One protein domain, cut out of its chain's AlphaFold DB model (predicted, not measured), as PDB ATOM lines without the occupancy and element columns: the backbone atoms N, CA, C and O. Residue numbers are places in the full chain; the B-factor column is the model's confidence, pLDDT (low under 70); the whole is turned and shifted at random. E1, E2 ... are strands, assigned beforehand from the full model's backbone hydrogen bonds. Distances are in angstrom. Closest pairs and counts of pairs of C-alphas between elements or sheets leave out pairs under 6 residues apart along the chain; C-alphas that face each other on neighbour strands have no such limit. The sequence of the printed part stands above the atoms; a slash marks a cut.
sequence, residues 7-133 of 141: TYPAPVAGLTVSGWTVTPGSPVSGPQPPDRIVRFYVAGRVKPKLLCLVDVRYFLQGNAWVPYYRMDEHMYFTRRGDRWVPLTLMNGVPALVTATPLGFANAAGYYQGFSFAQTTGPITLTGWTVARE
ATOM      1  N   THR A   7     -96.287 -49.513  82.082       85.88
ATOM      2  CA  THR A   7     -97.164 -49.294  80.929       85.88
ATOM      3  C   THR A   7     -98.455 -50.055  81.158       85.88
ATOM      4  O   THR A   7     -98.426 -51.228  81.524       85.88
ATOM      5  N   TYR A   8     -99.575 -49.384  80.938       88.12
ATOM      6  CA  TYR A   8    -100.906 -49.898  81.200       88.12
ATOM      7  C   TYR A   8    -101.738 -49.793  79.919       88.12
ATOM      8  O   TYR A   8    -101.800 -48.711  79.328       88.12
ATOM      9  N   PRO A   9    -102.359 -50.891  79.456       86.88
ATOM     10  CA  PRO A   9    -103.281 -50.827  78.331       86.88
ATOM     11  C   PRO A   9    -104.550 -50.066  78.725       86.88
ATOM     12  O   PRO A   9    -104.896 -49.973  79.905       86.88
ATOM     13  N   ALA A  10    -105.269 -49.541  77.731       83.31
ATOM     14  CA  ALA A  10    -106.595 -48.983  77.968       83.31
ATOM     15  C   ALA A  10    -107.525 -50.043  78.601       83.31
ATOM     16  O   ALA A  10    -107.459 -51.211  78.211       83.31
ATOM     17  N   PRO A  11    -108.413 -49.660  79.542       79.69
ATOM     18  CA  PRO A  11    -109.272 -50.609  80.253       79.69
ATOM     19  C   PRO A  11    -110.278 -51.287  79.317       79.69
ATOM     20  O   PRO A  11    -110.703 -52.408  79.575       79.69
ATOM     21  N   VAL A  12    -110.637 -50.613  78.219       83.25
ATOM     22  CA  VAL A  12    -111.479 -51.151  77.152       83.25
ATOM     23  C   VAL A  12    -110.785 -50.882  75.822       83.25
ATOM     24  O   VAL A  12    -110.682 -49.736  75.381       83.25
ATOM     25  N   ALA A  13    -110.277 -51.938  75.191       80.00
ATOM     26  CA  ALA A  13    -109.590 -51.834  73.911       80.00
ATOM     27  C   ALA A  13    -110.550 -51.356  72.808       80.00
ATOM     28  O   ALA A  13    -111.666 -51.853  72.686       80.00
ATOM     29  N   GLY A  14    -110.111 -50.387  71.998       80.25
ATOM     30  CA  GLY A  14    -110.886 -49.863  70.866       80.25
ATOM     31  C   GLY A  14    -112.064 -48.955  71.240       80.25
ATOM     32  O   GLY A  14    -112.732 -48.436  70.343       80.25
ATOM     33  N   LEU A  15    -112.307 -48.710  72.535       86.31
ATOM     34  CA  LEU A  15    -113.370 -47.810  72.970       86.31
ATOM     35  C   LEU A  15    -113.073 -46.382  72.505       86.31
ATOM     36  O   LEU A  15    -112.053 -45.791  72.859       86.31
ATOM     37  N   THR A  16    -113.990 -45.846  71.705       87.75
ATOM     38  CA  THR A  16    -113.901 -44.512  71.115       87.75
ATOM     39  C   THR A  16    -115.005 -43.654  71.710       87.75
ATOM     40  O   THR A  16    -116.183 -43.935  71.505       87.75
ATOM     41  N   VAL A  17    -114.626 -42.637  72.480       88.81
ATOM     42  CA  VAL A  17    -115.558 -41.798  73.253       88.81
ATOM     43  C   VAL A  17    -115.208 -40.323  73.111       88.81
ATOM     44  O   VAL A  17    -114.075 -39.978  72.792       88.81
ATOM     45  N   SER A  18    -116.169 -39.433  73.350       87.75
ATOM     46  CA  SER A  18    -115.958 -37.980  73.269       87.75
ATOM     47  C   SER A  18    -114.989 -37.445  74.327       87.75
ATOM     48  O   SER A  18    -114.390 -36.394  74.123       87.75
ATOM     49  N   GLY A  19    -114.798 -38.167  75.431       88.56
ATOM     50  CA  GLY A  19    -113.863 -37.793  76.478       88.56
ATOM     51  C   GLY A  19    -113.618 -38.921  77.467       88.56
ATOM     52  O   GLY A  19    -114.347 -39.911  77.514       88.56
ATOM     53  N   TRP A  20    -112.568 -38.745  78.256       90.31
ATOM     54  CA  TRP A  20    -112.135 -39.662  79.297       90.31
ATOM     55  C   TRP A  20    -112.041 -38.922  80.620       90.31
ATOM     56  O   TRP A  20    -111.803 -37.718  80.651       90.31
ATOM     57  N   THR A  21    -112.189 -39.647  81.720       92.19
ATOM     58  CA  THR A  21    -112.125 -39.060  83.056       92.19
ATOM     59  C   THR A  21    -111.071 -39.765  83.888       92.19
ATOM     60  O   THR A  21    -111.102 -40.985  84.046       92.19
ATOM     61  N   VAL A  22    -110.158 -38.978  84.453       90.56
ATOM     62  CA  VAL A  22    -109.307 -39.406  85.560       90.56
ATOM     63  C   VAL A  22    -110.075 -39.155  86.846       90.56
ATOM     64  O   VAL A  22    -110.328 -38.011  87.227       90.56
ATOM     65  N   THR A  23    -110.481 -40.242  87.490       91.38
ATOM     66  CA  THR A  23    -111.201 -40.202  88.759       91.38
ATOM     67  C   THR A  23    -110.242 -40.006  89.938       91.38
ATOM     68  O   THR A  23    -109.041 -40.284  89.823       91.38
ATOM     69  N   PRO A  24    -110.759 -39.551  91.095       90.31
ATOM     70  CA  PRO A  24    -109.983 -39.490  92.323       90.31
ATOM     71  C   PRO A  24    -109.285 -40.807  92.640       90.31
ATOM     72  O   PRO A  24    -109.892 -41.879  92.647       90.31
ATOM     73  N   GLY A  25    -107.979 -40.716  92.888       88.25
ATOM     74  CA  GLY A  25    -107.181 -41.874  93.261       88.25
ATOM     75  C   GLY A  25    -107.360 -42.223  94.736       88.25
ATOM     76  O   GLY A  25    -107.722 -41.384  95.559       88.25
ATOM     77  N   SER A  26    -107.086 -43.478  95.086       90.50
ATOM     78  CA  SER A  26    -107.186 -43.923  96.478       90.50
ATOM     79  C   SER A  26    -106.054 -43.350  97.342       90.50
ATOM     80  O   SER A  26    -104.914 -43.287  96.866       90.50
ATOM     81  N   PRO A  27    -106.322 -43.026  98.620       92.12
ATOM     82  CA  PRO A  27    -105.286 -42.662  99.580       92.12
ATOM     83  C   PRO A  27    -104.269 -43.795  99.778       92.12
ATOM     84  O   PRO A  27    -104.593 -44.980  99.651       92.12
ATOM     85  N   VAL A  28    -103.035 -43.422 100.110       91.12
ATOM     86  CA  VAL A  28    -101.924 -44.337 100.390       91.12
ATOM     87  C   VAL A  28    -101.350 -44.025 101.771       91.12
ATOM     88  O   VAL A  28    -101.023 -42.880 102.071       91.12
ATOM     89  N   SER A  29    -101.226 -45.041 102.619       92.12
ATOM     90  CA  SER A  29    -100.599 -44.915 103.941       92.12
ATOM     91  C   SER A  29     -99.077 -45.069 103.862       92.12
ATOM     92  O   SER A  29     -98.563 -45.733 102.962       92.12
ATOM     93  N   GLY A  30     -98.364 -44.513 104.845       90.94
ATOM     94  CA  GLY A  30     -96.912 -44.656 104.980       90.94
ATOM     95  C   GLY A  30     -96.124 -43.436 104.482       90.94
ATOM     96  O   GLY A  30     -96.627 -42.313 104.563       90.94
ATOM     97  N   PRO A  31     -94.875 -43.628 104.012       91.00
ATOM     98  CA  PRO A  31     -94.043 -42.545 103.490       91.00
ATOM     99  C   PRO A  31     -94.671 -41.863 102.273       91.00
ATOM    100  O   PRO A  31     -95.427 -42.493 101.532       91.00
ATOM    101  N   GLN A  32     -94.307 -40.599 102.036       90.31
ATOM    102  CA  GLN A  32     -94.775 -39.853 100.868       90.31
ATOM    103  C   GLN A  32     -94.432 -40.610  99.578       90.31
ATOM    104  O   GLN A  32     -93.251 -40.855  99.304       90.31
ATOM    105  N   PRO A  33     -95.433 -40.979  98.758       90.69
ATOM    106  CA  PRO A  33     -95.159 -41.547  97.454       90.69
ATOM    107  C   PRO A  33     -94.461 -40.497  96.576       90.69
ATOM    108  O   PRO A  33     -94.837 -39.326  96.620       90.69
ATOM    109  N   PRO A  34     -93.466 -40.883  95.757       89.19
ATOM    110  CA  PRO A  34     -92.798 -39.916  94.902       89.19
ATOM    111  C   PRO A  34     -93.756 -39.406  93.825       89.19
ATOM    112  O   PRO A  34     -94.643 -40.151  93.395       89.19
ATOM    113  N   ASP A  35     -93.493 -38.213  93.311       89.44
ATOM    114  CA  ASP A  35     -94.266 -37.629  92.218       89.44
ATOM    115  C   ASP A  35     -94.159 -38.465  90.933       89.44
ATOM    116  O   ASP A  35     -93.219 -39.258  90.720       89.44
ATOM    117  N   ARG A  36     -95.185 -38.359  90.086       88.25
ATOM    118  CA  ARG A  36     -95.304 -39.134  88.850       88.25
ATOM    119  C   ARG A  36     -95.703 -38.266  87.677       88.25
ATOM    120  O   ARG A  36     -96.410 -37.283  87.821       88.25
ATOM    121  N   ILE A  37     -95.329 -38.748  86.505       87.31
ATOM    122  CA  ILE A  37     -95.825 -38.282  85.225       87.31
ATOM    123  C   ILE A  37     -96.610 -39.423  84.585       87.31
ATOM    124  O   ILE A  37     -96.071 -40.520  84.385       87.31
ATOM    125  N   VAL A  38     -97.866 -39.153  84.236       88.31
ATOM    126  CA  VAL A  38     -98.708 -40.036  83.430       88.31
ATOM    127  C   VAL A  38     -98.770 -39.502  82.008       88.31
ATOM    128  O   VAL A  38     -99.049 -38.332  81.782       88.31
ATOM    129  N   ARG A  39     -98.508 -40.372  81.036       86.69
ATOM    130  CA  ARG A  39     -98.579 -40.063  79.606       86.69
ATOM    131  C   ARG A  39     -99.683 -40.895  78.984       86.69
ATOM    132  O   ARG A  39     -99.581 -42.119  79.021       86.69
ATOM    133  N   PHE A  40    -100.711 -40.257  78.439       86.31
ATOM    134  CA  PHE A  40    -101.831 -40.933  77.781       86.31
ATOM    135  C   PHE A  40    -101.599 -41.023  76.279       86.31
ATOM    136  O   PHE A  40    -101.166 -40.047  75.675       86.31
ATOM    137  N   TYR A  41    -101.916 -42.159  75.658       85.00
ATOM    138  CA  TYR A  41    -101.660 -42.396  74.237       85.00
ATOM    139  C   TYR A  41    -102.928 -42.761  73.467       85.00
ATOM    140  O   TYR A  41    -103.743 -43.568  73.921       85.00
ATOM    141  N   VAL A  42    -103.042 -42.240  72.249       83.62
ATOM    142  CA  VAL A  42    -104.096 -42.573  71.280       83.62
ATOM    143  C   VAL A  42    -103.547 -43.368  70.107       83.62
ATOM    144  O   VAL A  42    -102.340 -43.380  69.846       83.62
ATOM    145  N   ALA A  43    -104.447 -44.016  69.373       77.00
ATOM    146  CA  ALA A  43    -104.089 -44.722  68.155       77.00
ATOM    147  C   ALA A  43    -103.462 -43.762  67.126       77.00
ATOM    148  O   ALA A  43    -103.916 -42.637  66.914       77.00
ATOM    149  N   GLY A  44    -102.403 -44.220  66.463       70.69
ATOM    150  CA  GLY A  44    -101.788 -43.530  65.336       70.69
ATOM    151  C   GLY A  44    -101.571 -44.497  64.179       70.69
ATOM    152  O   GLY A  44    -101.586 -45.707  64.367       70.69
ATOM    153  N   ARG A  45    -101.358 -43.963  62.970       67.00
ATOM    154  CA  ARG A  45    -101.230 -44.784  61.750       67.00
ATOM    155  C   ARG A  45    -100.061 -45.776  61.784       67.00
ATOM    156  O   ARG A  45    -100.142 -46.809  61.140       67.00
ATOM    157  N   VAL A  46     -98.977 -45.435  62.485       70.88
ATOM    158  CA  VAL A  46     -97.738 -46.242  62.535       70.88
ATOM    159  C   VAL A  46     -97.322 -46.546  63.973       70.88
ATOM    160  O   VAL A  46     -96.874 -47.648  64.270       70.88
ATOM    161  N   LYS A  47     -97.461 -45.575  64.880       71.38
ATOM    162  CA  LYS A  47     -97.171 -45.718  66.311       71.38
ATOM    163  C   LYS A  47     -98.237 -44.982  67.126       71.38
ATOM    164  O   LYS A  47     -98.796 -44.011  66.602       71.38
ATOM    165  N   PRO A  48     -98.500 -45.399  68.379       73.31
ATOM    166  CA  PRO A  48     -99.328 -44.629  69.298       73.31
ATOM    167  C   PRO A  48     -98.811 -43.194  69.421       73.31
ATOM    168  O   PRO A  48     -97.601 -42.961  69.466       73.31
ATOM    169  N   LYS A  49     -99.727 -42.230  69.458       76.62
ATOM    170  CA  LYS A  49     -99.405 -40.809  69.612       76.62
ATOM    171  C   LYS A  49     -99.671 -40.378  71.041       76.62
ATOM    172  O   LYS A  49    -100.684 -40.778  71.610       76.62
ATOM    173  N   LEU A  50     -98.791 -39.558  71.610       78.19
ATOM    174  CA  LEU A  50     -99.053 -38.955  72.914       78.19
ATOM    175  C   LEU A  50    -100.235 -37.988  72.789       78.19
ATOM    176  O   LEU A  50    -100.263 -37.160  71.881       78.19
ATOM    177  N   LEU A  51    -101.194 -38.127  73.694       79.88
ATOM    178  CA  LEU A  51    -102.376 -37.287  73.795       79.88
ATOM    179  C   LEU A  51    -102.138 -36.125  74.757       79.88
ATOM    180  O   LEU A  51    -102.273 -34.973  74.368       79.88
ATOM    181  N   CYS A  52    -101.778 -36.437  75.999       79.50
ATOM    182  CA  CYS A  52    -101.514 -35.454  77.042       79.50
ATOM    183  C   CYS A  52    -100.599 -36.034  78.127       79.50
ATOM    184  O   CYS A  52    -100.390 -37.254  78.215       79.50
ATOM    185  N   LEU A  53    -100.057 -35.130  78.939       86.62
ATOM    186  CA  LEU A  53     -99.238 -35.431  80.100       86.62
ATOM    187  C   LEU A  53     -99.926 -34.911  81.359       86.62
ATOM    188  O   LEU A  53    -100.540 -33.845  81.355       86.62
ATOM    189  N   VAL A  54     -99.850 -35.694  82.429       87.56
ATOM    190  CA  VAL A  54    -100.478 -35.381  83.707       87.56
ATOM    191  C   VAL A  54     -99.463 -35.583  84.818       87.56
ATOM    192  O   VAL A  54     -98.978 -36.697  85.032       87.56
ATOM    193  N   ASP A  55     -99.176 -34.506  85.536       90.00
ATOM    194  CA  ASP A  55     -98.404 -34.541  86.768       90.00
ATOM    195  C   ASP A  55     -99.282 -35.096  87.887       90.00
ATOM    196  O   ASP A  55    -100.415 -34.649  88.085       90.00
ATOM    197  N   VAL A  56     -98.747 -36.040  88.653       92.25
ATOM    198  CA  VAL A  56     -99.373 -36.577  89.860       92.25
ATOM    199  C   VAL A  56     -98.483 -36.261  91.041       92.25
ATOM    200  O   VAL A  56     -97.334 -36.707  91.095       92.25
ATOM    201  N   ARG A  57     -99.042 -35.541  92.008       93.38
ATOM    202  CA  ARG A  57     -98.394 -35.260  93.288       93.38
ATOM    203  C   ARG A  57     -99.258 -35.730  94.434       93.38
ATOM    204  O   ARG A  57    -100.484 -35.761  94.335       93.38
ATOM    205  N   TYR A  58     -98.609 -36.104  95.523       93.50
ATOM    206  CA  TYR A  58     -99.281 -36.635  96.699       93.50
ATOM    207  C   TYR A  58     -99.295 -35.598  97.814       93.50
ATOM    208  O   TYR A  58     -98.246 -35.102  98.218       93.50
ATOM    209  N   PHE A  59    -100.484 -35.307  98.334       94.38
ATOM    210  CA  PHE A  59    -100.688 -34.350  99.418       94.38
ATOM    211  C   PHE A  59    -101.218 -35.076 100.651       94.38
ATOM    212  O   PHE A  59    -102.097 -35.934 100.546       94.38
ATOM    213  N   LEU A  60    -100.670 -34.746 101.818       94.94
ATOM    214  CA  LEU A  60    -101.086 -35.352 103.076       94.94
ATOM    215  C   LEU A  60    -102.479 -34.838 103.468       94.94
ATOM    216  O   LEU A  60    -102.697 -33.631 103.556       94.94
ATOM    217  N   GLN A  61    -103.416 -35.754 103.708       92.31
ATOM    218  CA  GLN A  61    -104.755 -35.471 104.224       92.31
ATOM    219  C   GLN A  61    -105.054 -36.415 105.384       92.31
ATOM    220  O   GLN A  61    -105.160 -37.631 105.211       92.31
ATOM    221  N   GLY A  62    -105.143 -35.856 106.593       91.75
ATOM    222  CA  GLY A  62    -105.133 -36.657 107.813       91.75
ATOM    223  C   GLY A  62    -103.850 -37.489 107.887       91.75
ATOM    224  O   GLY A  62    -102.754 -36.940 107.847       91.75
ATOM    225  N   ASN A  63    -103.996 -38.815 107.929       93.12
ATOM    226  CA  ASN A  63    -102.878 -39.757 108.047       93.12
ATOM    227  C   ASN A  63    -102.548 -40.484 106.729       93.12
ATOM    228  O   ASN A  63    -101.895 -41.530 106.751       93.12
ATOM    229  N   ALA A  64    -103.031 -39.984 105.587       94.62
ATOM    230  CA  ALA A  64    -102.816 -40.628 104.297       94.62
ATOM    231  C   ALA A  64    -102.430 -39.642 103.192       94.62
ATOM    232  O   ALA A  64    -102.858 -38.491 103.164       94.62
ATOM    233  N   TRP A  65    -101.634 -40.130 102.246       95.25
ATOM    234  CA  TRP A  65    -101.227 -39.408 101.050       95.25
ATOM    235  C   TRP A  65    -102.263 -39.589  99.949       95.25
ATOM    236  O   TRP A  65    -102.490 -40.706  99.479       95.25
ATOM    237  N   VAL A  66    -102.881 -38.493  99.520       94.25
ATOM    238  CA  VAL A  66    -103.912 -38.485  98.477       94.25
ATOM    239  C   VAL A  66    -103.303 -37.977  97.168       94.25
ATOM    240  O   VAL A  66    -102.673 -36.914  97.177       94.25
ATOM    241  N   PRO A  67    -103.457 -38.703  96.044       94.38
ATOM    242  CA  PRO A  67    -102.991 -38.235  94.747       94.38
ATOM    243  C   PRO A  67    -103.866 -37.090  94.238       94.38
ATOM    244  O   PRO A  67    -105.095 -37.163  94.258       94.38
ATOM    245  N   TYR A  68    -103.208 -36.057  93.740       94.62
ATOM    246  CA  TYR A  68    -103.801 -34.949  93.019       94.62
ATOM    247  C   TYR A  68    -103.099 -34.802  91.671       94.62
ATOM    248  O   TYR A  68    -101.921 -35.133  91.520       94.62
ATOM    249  N   TYR A  69    -103.831 -34.283  90.698       93.06
ATOM    250  CA  TYR A  69    -103.469 -34.291  89.296       93.06
ATOM    251  C   TYR A  69    -103.447 -32.883  88.721       93.06
ATOM    252  O   TYR A  69    -104.301 -32.054  89.035       93.06
ATOM    253  N   ARG A  70    -102.507 -32.636  87.821       90.25
ATOM    254  CA  ARG A  70    -102.476 -31.428  87.004       90.25
ATOM    255  C   ARG A  70    -102.152 -31.834  85.579       90.25
ATOM    256  O   ARG A  70    -101.130 -32.474  85.349       90.25
ATOM    257  N   MET A  71    -103.036 -31.510  84.637       86.31
ATOM    258  CA  MET A  71    -102.709 -31.679  83.225       86.31
ATOM    259  C   MET A  71    -101.694 -30.607  82.849       86.31
ATOM    260  O   MET A  71    -101.918 -29.426  83.110       86.31
ATOM    261  N   ASP A  72    -100.572 -31.032  82.282       72.31
ATOM    262  CA  ASP A  72     -99.595 -30.101  81.754       72.31
ATOM    263  C   ASP A  72    -100.005 -29.714  80.330       72.31
ATOM    264  O   ASP A  72     -99.891 -30.505  79.392       72.31
ATOM    265  N   GLU A  73    -100.541 -28.504  80.186       60.41
ATOM    266  CA  GLU A  73    -100.903 -27.920  78.891       60.41
ATOM    267  C   GLU A  73     -99.692 -27.269  78.193       60.41
ATOM    268  O   GLU A  73     -99.808 -26.793  77.059       60.41
ATOM    269  N   HIS A  74     -98.513 -27.237  78.832       50.91
ATOM    270  CA  HIS A  74     -97.343 -26.592  78.252       50.91
ATOM    271  C   HIS A  74     -96.790 -27.401  77.072       50.91
ATOM    272  O   HIS A  74     -96.551 -28.610  77.134       50.91
ATOM    273  N   MET A  75     -96.540 -26.703  75.962       50.53
ATOM    274  CA  MET A  75     -95.790 -27.255  74.840       50.53
ATOM    275  C   MET A  75     -94.380 -27.611  75.315       50.53
ATOM    276  O   MET A  75     -93.590 -26.736  75.662       50.53
ATOM    277  N   TYR A  76     -94.045 -28.897  75.295       53.00
ATOM    278  CA  TYR A  76     -92.659 -29.324  75.426       53.00
ATOM    279  C   TYR A  76     -91.871 -28.812  74.223       53.00
ATOM    280  O   TYR A  76     -92.382 -28.812  73.106       53.00
ATOM    281  N   PHE A  77     -90.624 -28.404  74.427       53.72
ATOM    282  CA  PHE A  77     -89.694 -28.048  73.359       53.72
ATOM    283  C   PHE A  77     -88.498 -28.999  73.410       53.72
ATOM    284  O   PHE A  77     -88.074 -29.420  74.482       53.72
ATOM    285  N   THR A  78     -87.944 -29.343  72.253       54.50
ATOM    286  CA  THR A  78     -86.631 -29.989  72.151       54.50
ATOM    287  C   THR A  78     -85.726 -29.164  71.262       54.50
ATOM    288  O   THR A  78     -86.178 -28.378  70.427       54.50
ATOM    289  N   ARG A  79     -84.424 -29.345  71.432       55.31
ATOM    290  CA  ARG A  79     -83.424 -28.718  70.586       55.31
ATOM    291  C   ARG A  79     -83.129 -29.647  69.406       55.31
ATOM    292  O   ARG A  79     -82.653 -30.761  69.598       55.31
ATOM    293  N   ARG A  80     -83.434 -29.206  68.180       66.12
ATOM    294  CA  ARG A  80     -83.027 -29.884  66.933       66.12
ATOM    295  C   ARG A  80     -81.996 -29.014  66.223       66.12
ATOM    296  O   ARG A  80     -82.348 -27.976  65.662       66.12
ATOM    297  N   GLY A  81     -80.731 -29.429  66.278       80.12
ATOM    298  CA  GLY A  81     -79.609 -28.576  65.874       80.12
ATOM    299  C   GLY A  81     -79.554 -27.314  66.742       80.12
ATOM    300  O   GLY A  81     -79.620 -27.401  67.966       80.12
ATOM    301  N   ASP A  82     -79.514 -26.135  66.119       81.25
ATOM    302  CA  ASP A  82     -79.495 -24.841  66.822       81.25
ATOM    303  C   ASP A  82     -80.862 -24.183  67.017       81.25
ATOM    304  O   ASP A  82     -80.955 -23.031  67.438       81.25
ATOM    305  N   ARG A  83     -81.951 -24.913  66.763       52.97
ATOM    306  CA  ARG A  83     -83.304 -24.386  66.933       52.97
ATOM    307  C   ARG A  83     -84.039 -25.093  68.064       52.97
ATOM    308  O   ARG A  83     -84.140 -26.321  68.088       52.97
ATOM    309  N   TRP A  84     -84.624 -24.300  68.958       55.22
ATOM    310  CA  TRP A  84     -85.701 -24.764  69.827       55.22
ATOM    311  C   TRP A  84     -86.929 -25.033  68.966       55.22
ATOM    312  O   TRP A  84     -87.491 -24.120  68.359       55.22
ATOM    313  N   VAL A  85     -87.318 -26.298  68.870       57.06
ATOM    314  CA  VAL A  85     -88.528 -26.715  68.168       57.06
ATOM    315  C   VAL A  85     -89.534 -27.214  69.194       57.06
ATOM    316  O   VAL A  85     -89.145 -27.931  70.119       57.06
ATOM    317  N   PRO A  86     -90.824 -26.868  69.070       53.59
ATOM    318  CA  PRO A  86     -91.827 -27.522  69.885       53.59
ATOM    319  C   PRO A  86     -91.728 -29.023  69.616       53.59
ATOM    320  O   PRO A  86     -91.625 -29.459  68.462       53.59
ATOM    321  N   LEU A  87     -91.756 -29.812  70.682       55.47
ATOM    322  CA  LEU A  87     -92.109 -31.217  70.638       55.47
ATOM    323  C   LEU A  87     -93.560 -31.276  70.152       55.47
ATOM    324  O   LEU A  87     -94.515 -31.423  70.908       55.47
ATOM    325  N   THR A  88     -93.732 -31.138  68.843       48.16
ATOM    326  CA  THR A  88     -94.898 -31.655  68.151       48.16
ATOM    327  C   THR A  88     -94.781 -33.157  68.312       48.16
ATOM    328  O   THR A  88     -94.071 -33.827  67.564       48.16
ATOM    329  N   LEU A  89     -95.383 -33.677  69.380       46.59
ATOM    330  CA  LEU A  89     -95.552 -35.104  69.602       46.59
ATOM    331  C   LEU A  89     -96.173 -35.646  68.318       46.59
ATOM    332  O   LEU A  89     -97.326 -35.349  68.029       46.59
ATOM    333  N   MET A  90     -95.342 -36.288  67.491       38.28
ATOM    334  CA  MET A  90     -95.613 -36.765  66.131       38.28
ATOM    335  C   MET A  90     -97.089 -36.633  65.704       38.28
ATOM    336  O   MET A  90     -97.909 -37.514  65.960       38.28
ATOM    337  N   ASN A  91     -97.427 -35.536  65.022       38.31
ATOM    338  CA  ASN A  91     -98.748 -35.282  64.432       38.31
ATOM    339  C   ASN A  91     -99.934 -35.234  65.423       38.31
ATOM    340  O   ASN A  91    -100.977 -35.841  65.153       38.31
ATOM    341  N   GLY A  92     -99.795 -34.516  66.536       41.94
ATOM    342  CA  GLY A  92    -100.897 -34.092  67.401       41.94
ATOM    343  C   GLY A  92    -100.516 -32.789  68.095       41.94
ATOM    344  O   GLY A  92     -99.506 -32.730  68.789       41.94
ATOM    345  N   VAL A  93    -101.267 -31.721  67.845       45.97
ATOM    346  CA  VAL A  93    -101.067 -30.433  68.517       45.97
ATOM    347  C   VAL A  93    -101.563 -30.591  69.966       45.97
ATOM    348  O   VAL A  93    -102.737 -30.922  70.134       45.97
ATOM    349  N   PRO A  94    -100.729 -30.362  71.006       50.09
ATOM    350  CA  PRO A  94    -101.151 -30.439  72.413       50.09
ATOM    351  C   PRO A  94    -102.341 -29.525  72.742       50.09
ATOM    352  O   PRO A  94    -103.137 -29.835  73.619       50.09
ATOM    353  N   ALA A  95    -102.524 -28.450  71.967       49.75
ATOM    354  CA  ALA A  95    -103.613 -27.479  72.106       49.75
ATOM    355  C   ALA A  95    -105.010 -27.992  71.687       49.75
ATOM    356  O   ALA A  95    -105.943 -27.202  71.574       49.75
ATOM    357  N   LEU A  96    -105.165 -29.291  71.411       63.97
ATOM    358  CA  LEU A  96    -106.456 -29.883  71.053       63.97
ATOM    359  C   LEU A  96    -107.077 -30.693  72.188       63.97
ATOM    360  O   LEU A  96    -108.138 -31.264  71.970       63.97
ATOM    361  N   VAL A  97    -106.448 -30.773  73.365       74.06
ATOM    362  CA  VAL A  97    -107.040 -31.429  74.536       74.06
ATOM    363  C   VAL A  97    -107.575 -30.367  75.485       74.06
ATOM    364  O   VAL A  97    -106.823 -29.520  75.949       74.06
ATOM    365  N   THR A  98    -108.872 -30.409  75.770       79.94
ATOM    366  CA  THR A  98    -109.486 -29.605  76.830       79.94
ATOM    367  C   THR A  98    -109.564 -30.436  78.097       79.94
ATOM    368  O   THR A  98    -109.986 -31.592  78.043       79.94
ATOM    369  N   ALA A  99    -109.173 -29.858  79.232       85.19
ATOM    370  CA  ALA A  99    -109.320 -30.474  80.544       85.19
ATOM    371  C   ALA A  99    -110.342 -29.708  81.389       85.19
ATOM    372  O   ALA A  99    -110.222 -28.506  81.609       85.19
ATOM    373  N   THR A 100    -111.332 -30.428  81.902       89.38
ATOM    374  CA  THR A 100    -112.307 -29.918  82.863       89.38
ATOM    375  C   THR A 100    -111.995 -30.520  84.229       89.38
ATOM    376  O   THR A 100    -112.169 -31.730  84.403       89.38
ATOM    377  N   PRO A 101    -111.530 -29.729  85.208       88.69
ATOM    378  CA  PRO A 101    -111.199 -30.247  86.527       88.69
ATOM    379  C   PRO A 101    -112.427 -30.804  87.254       88.69
ATOM    380  O   PRO A 101    -113.537 -30.287  87.134       88.69
ATOM    381  N   LEU A 102    -112.212 -31.854  88.047       88.38
ATOM    382  CA  LEU A 102    -113.194 -32.367  88.996       88.38
ATOM    383  C   LEU A 102    -112.943 -31.724  90.361       88.38
ATOM    384  O   LEU A 102    -111.979 -32.060  91.054       88.38
ATOM    385  N   GLY A 103    -113.833 -30.808  90.739       87.50
ATOM    386  CA  GLY A 103    -113.740 -30.064  91.991       87.50
ATOM    387  C   GLY A 103    -112.742 -28.905  91.936       87.50
ATOM    388  O   GLY A 103    -112.312 -28.466  90.869       87.50
ATOM    389  N   PHE A 104    -112.400 -28.386  93.112       90.00
ATOM    390  CA  PHE A 104    -111.502 -27.242  93.246       90.00
ATOM    391  C   PHE A 104    -110.036 -27.667  93.291       90.00
ATOM    392  O   PHE A 104    -109.694 -28.738  93.802       90.00
ATOM    393  N   ALA A 105    -109.167 -26.795  92.784       92.69
ATOM    394  CA  ALA A 105    -107.733 -26.956  92.954       92.69
ATOM    395  C   ALA A 105    -107.352 -26.839  94.436       92.69
ATOM    396  O   ALA A 105    -107.944 -26.063  95.190       92.69
ATOM    397  N   ASN A 106    -106.319 -27.570  94.841       93.12
ATOM    398  CA  ASN A 106    -105.620 -27.294  96.087       93.12
ATOM    399  C   ASN A 106    -104.735 -26.038  95.953       93.12
ATOM    400  O   ASN A 106    -104.575 -25.478  94.868       93.12
ATOM    401  N   ALA A 107    -104.102 -25.622  97.053       91.50
ATOM    402  CA  ALA A 107    -103.229 -24.444  97.077       91.50
ATOM    403  C   ALA A 107    -102.025 -24.517  96.109       91.50
ATOM    404  O   ALA A 107    -101.432 -23.489  95.801       91.50
ATOM    405  N   ALA A 108    -101.665 -25.710  95.620       90.56
ATOM    406  CA  ALA A 108    -100.582 -25.923  94.660       90.56
ATOM    407  C   ALA A 108    -101.064 -25.993  93.194       90.56
ATOM    408  O   ALA A 108    -100.261 -26.265  92.301       90.56
ATOM    409  N   GLY A 109    -102.360 -25.783  92.933       91.75
ATOM    410  CA  GLY A 109    -102.933 -25.824  91.586       91.75
ATOM    411  C   GLY A 109    -103.180 -27.234  91.038       91.75
ATOM    412  O   GLY A 109    -103.260 -27.400  89.824       91.75
ATOM    413  N   TYR A 110    -103.273 -28.253  91.900       93.62
ATOM    414  CA  TYR A 110    -103.636 -29.614  91.492       93.62
ATOM    415  C   TYR A 110    -105.089 -29.934  91.861       93.62
ATOM    416  O   TYR A 110    -105.596 -29.458  92.875       93.62
ATOM    417  N   TYR A 111    -105.734 -30.809  91.092       94.25
ATOM    418  CA  TYR A 111    -107.134 -31.220  91.236       94.25
ATOM    419  C   TYR A 111    -107.255 -32.686  91.660       94.25
ATOM    420  O   TYR A 111    -106.354 -33.484  91.425       94.25
ATOM    421  N   GLN A 112    -108.383 -33.085  92.249       93.12
ATOM    422  CA  GLN A 112    -108.614 -34.493  92.615       93.12
ATOM    423  C   GLN A 112    -108.901 -35.390  91.409       93.12
ATOM    424  O   GLN A 112    -108.825 -36.605  91.510       93.12
ATOM    425  N   GLY A 113    -109.219 -34.802  90.266       93.06
ATOM    426  CA  GLY A 113    -109.427 -35.497  89.010       93.06
ATOM    427  C   GLY A 113    -109.732 -34.485  87.921       93.06
ATOM    428  O   GLY A 113    -109.785 -33.280  88.175       93.06
ATOM    429  N   PHE A 114    -109.927 -34.964  86.705       91.12
ATOM    430  CA  PHE A 114    -110.324 -34.133  85.574       91.12
ATOM    431  C   PHE A 114    -110.925 -35.017  84.488       91.12
ATOM    432  O   PHE A 114    -110.546 -36.178  84.316       91.12
ATOM    433  N   SER A 115    -111.851 -34.450  83.734       91.31
ATOM    434  CA  SER A 115    -112.266 -34.985  82.445       91.31
ATOM    435  C   SER A 115    -111.457 -34.322  81.347       91.31
ATOM    436  O   SER A 115    -111.124 -33.147  81.456       91.31
ATOM    437  N   PHE A 116    -111.136 -35.054  80.289       87.81
ATOM    438  CA  PHE A 116    -110.438 -34.512  79.139       87.81
ATOM    439  C   PHE A 116    -111.006 -35.033  77.827       87.81
ATOM    440  O   PHE A 116    -111.411 -36.192  77.717       87.81
ATOM    441  N   ALA A 117    -111.033 -34.160  76.830       85.31
ATOM    442  CA  ALA A 117    -111.596 -34.422  75.513       85.31
ATOM    443  C   ALA A 117    -110.720 -33.805  74.425       85.31
ATOM    444  O   ALA A 117    -109.960 -32.878  74.694       85.31
ATOM    445  N   GLN A 118    -110.832 -34.311  73.195       80.31
ATOM    446  CA  GLN A 118    -110.231 -33.661  72.038       80.31
ATOM    447  C   GLN A 118    -111.236 -32.692  71.418       80.31
ATOM    448  O   GLN A 118    -112.398 -33.034  71.217       80.31
ATOM    449  N   THR A 119    -110.784 -31.497  71.047       71.69
ATOM    450  CA  THR A 119    -111.613 -30.501  70.350       71.69
ATOM    451  C   THR A 119    -111.941 -30.910  68.913       71.69
ATOM    452  O   THR A 119    -112.884 -30.394  68.324       71.69
ATOM    453  N   THR A 120    -111.182 -31.853  68.344       74.81
ATOM    454  CA  THR A 120    -111.308 -32.294  66.945       74.81
ATOM    455  C   THR A 120    -112.109 -33.578  66.752       74.81
ATOM    456  O   THR A 120    -112.248 -34.023  65.615       74.81
ATOM    457  N   GLY A 121    -112.599 -34.214  67.820       77.88
ATOM    458  CA  GLY A 121    -113.375 -35.448  67.709       77.88
ATOM    459  C   GLY A 121    -113.147 -36.437  68.851       77.88
ATOM    460  O   GLY A 121    -112.480 -36.113  69.833       77.88
ATOM    461  N   PRO A 122    -113.722 -37.645  68.746       84.31
ATOM    462  CA  PRO A 122    -113.628 -38.643  69.797       84.31
ATOM    463  C   PRO A 122    -112.220 -39.238  69.911       84.31
ATOM    464  O   PRO A 122    -111.466 -39.330  68.943       84.31
ATOM    465  N   ILE A 123    -111.898 -39.692  71.117       85.44
ATOM    466  CA  ILE A 123    -110.613 -40.252  71.516       85.44
ATOM    467  C   ILE A 123    -110.738 -41.769  71.643       85.44
ATOM    468  O   ILE A 123    -111.523 -42.273  72.451       85.44
ATOM    469  N   THR A 124    -109.866 -42.491  70.943       87.88
ATOM    470  CA  THR A 124    -109.580 -43.906  71.214       87.88
ATOM    471  C   THR A 124    -108.279 -44.012  72.006       87.88
ATOM    472  O   THR A 124    -107.188 -43.886  71.437       87.88
ATOM    473  N   LEU A 125    -108.367 -44.230  73.324       86.69
ATOM    474  CA  LEU A 125    -107.175 -44.487  74.135       86.69
ATOM    475  C   LEU A 125    -106.620 -45.879  73.834       86.69
ATOM    476  O   LEU A 125    -107.351 -46.863  73.747       86.69
ATOM    477  N   THR A 126    -105.301 -45.954  73.714       88.12
ATOM    478  CA  THR A 126    -104.565 -47.219  73.549       88.12
ATOM    479  C   THR A 126    -103.917 -47.666  74.854       88.12
ATOM    480  O   THR A 126    -103.807 -48.862  75.116       88.12
ATOM    481  N   GLY A 127    -103.552 -46.711  75.708       89.06
ATOM    482  CA  GLY A 127    -102.989 -46.962  77.026       89.06
ATOM    483  C   GLY A 127    -102.344 -45.718  77.620       89.06
ATOM    484  O   GLY A 127    -102.445 -44.617  77.071       89.06
ATOM    485  N   TRP A 128    -101.668 -45.904  78.747       89.75
ATOM    486  CA  TRP A 128    -100.868 -44.875  79.398       89.75
ATOM    487  C   TRP A 128     -99.602 -45.451  80.019       89.75
ATOM    488  O   TRP A 128     -99.520 -46.633  80.349       89.75
ATOM    489  N   THR A 129     -98.605 -44.596  80.215       88.62
ATOM    490  CA  THR A 129     -97.406 -44.936  80.992       88.62
ATOM    491  C   THR A 129     -97.331 -44.082  82.241       88.62
ATOM    492  O   THR A 129     -97.630 -42.892  82.173       88.62
ATOM    493  N   VAL A 130     -96.863 -44.661  83.341       88.69
ATOM    494  CA  VAL A 130     -96.586 -43.976  84.605       88.69
ATOM    495  C   VAL A 130     -95.079 -44.017  84.851       88.69
ATOM    496  O   VAL A 130     -94.477 -45.090  84.866       88.69
ATOM    497  N   ALA A 131     -94.453 -42.864  85.072       84.12
ATOM    498  CA  ALA A 131     -93.024 -42.743  85.377       84.12
ATOM    499  C   ALA A 131     -92.805 -41.813  86.577       84.12
ATOM    500  O   ALA A 131     -93.683 -41.018  86.899       84.12
ATOM    501  N   ARG A 132     -91.657 -41.901  87.259       80.81
ATOM    502  CA  ARG A 132     -91.283 -40.913  88.289       80.81
ATOM    503  C   ARG A 132     -90.891 -39.591  87.623       80.81
ATOM    504  O   ARG A 132     -90.223 -39.633  86.596       80.81
ATOM    505  N   GLU A 133     -91.257 -38.453  88.218       65.69
ATOM    506  CA  GLU A 133     -90.884 -37.111  87.714       65.69
ATOM    507  C   GLU A 133     -89.348 -36.960  87.605       65.69
ATOM    508  O   GLU A 133     -88.843 -36.462  86.607       65.69
TER     509      GLU A 133
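AT A GLANCE: This is residues 7 to 133 of the 141 residues of an uncharacterized protein of Acidiferrobacter thiooxydans (UniProt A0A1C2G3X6). Two sheets face each other as a sandwich: a strongly twisted, curled sheet of five strands, E1 E10 E3 E4 E5, and a smaller one of three, E2 E9 E8. The small hairpin of E6 and E7 lies off to one side as an arm, away from both sheets. The printed part has 127 residues, with no named helix and ten named strands, E1 to E10 along the chain; the class is all strand, and in each sheet the neighbours are antiparallel. The whole is compact, with a radius of gyration of the C-alphas of 15.7 A and spans of 46 by 40 by 26 A.

HOW THE PARTS SIT: E1, residues 7 to 9, is an edge strand beside E10, residues 123 to 132; N 8 and O 128 are 2.8 A apart, within hydrogen-bond range. E10 bends by 65 degrees at residue 126, and its residues 123 to 124 pair with residues 16 to 17. E2, residues 19 to 22, is antiparallel to E9, residues 113 to 118, with N 22 and O 114 at 2.8 A. E3, residues 36 to 42, has E10 as one neighbour, with N 39 and O 129 at 2.9 A. Its other neighbour is E4, residues 49 to 61, with N 38 and O 54 at 2.8 A. E5, residues 64 to 72, follows as the other edge strand, with N 57 and O 68 at 2.9 A; E3 E4 E5 form a meander, each strand the antiparallel neighbour of the one before. E6, residues 77 to 80, and E7, residues 83 to 86, form a hairpin, with N 78 and O 85 at 2.8 A. E8, residues 97 to 102, forms a hairpin with E9, with N 100 and O 115 at 2.8 A. Across the sandwich, two sheets face to face with best planes 14 degrees apart, the closest C-alphas of E5 and E9 are those of Tyr 69 and Gly 113, 6.1 A apart.

IN THESE COORDINATES: E1 begins at C-alpha 7, (-97.164, -49.294, 80.929). E3 measures 19.9 A from first to last C-alpha, E4 35.4 A, E5 25.1 A, E9 17.1 A and E10 25.6 A. E4 begins at C-alpha 49, (-99.405, -40.809, 69.612), and E10 ends at C-alpha 132, (-91.283, -40.913, 88.289).

THE WHOLE: The two C-alphas farthest apart are those of Gly 62 and Asp 82, 49.8 A. The printed part has no cut; the link E2 to E3, residues 23 to 35, is long. The mean pLDDT of the printed part is 80.6, and it is under 70 at residue 45, residues 73 to 80, residues 83 to 96 and residue 133.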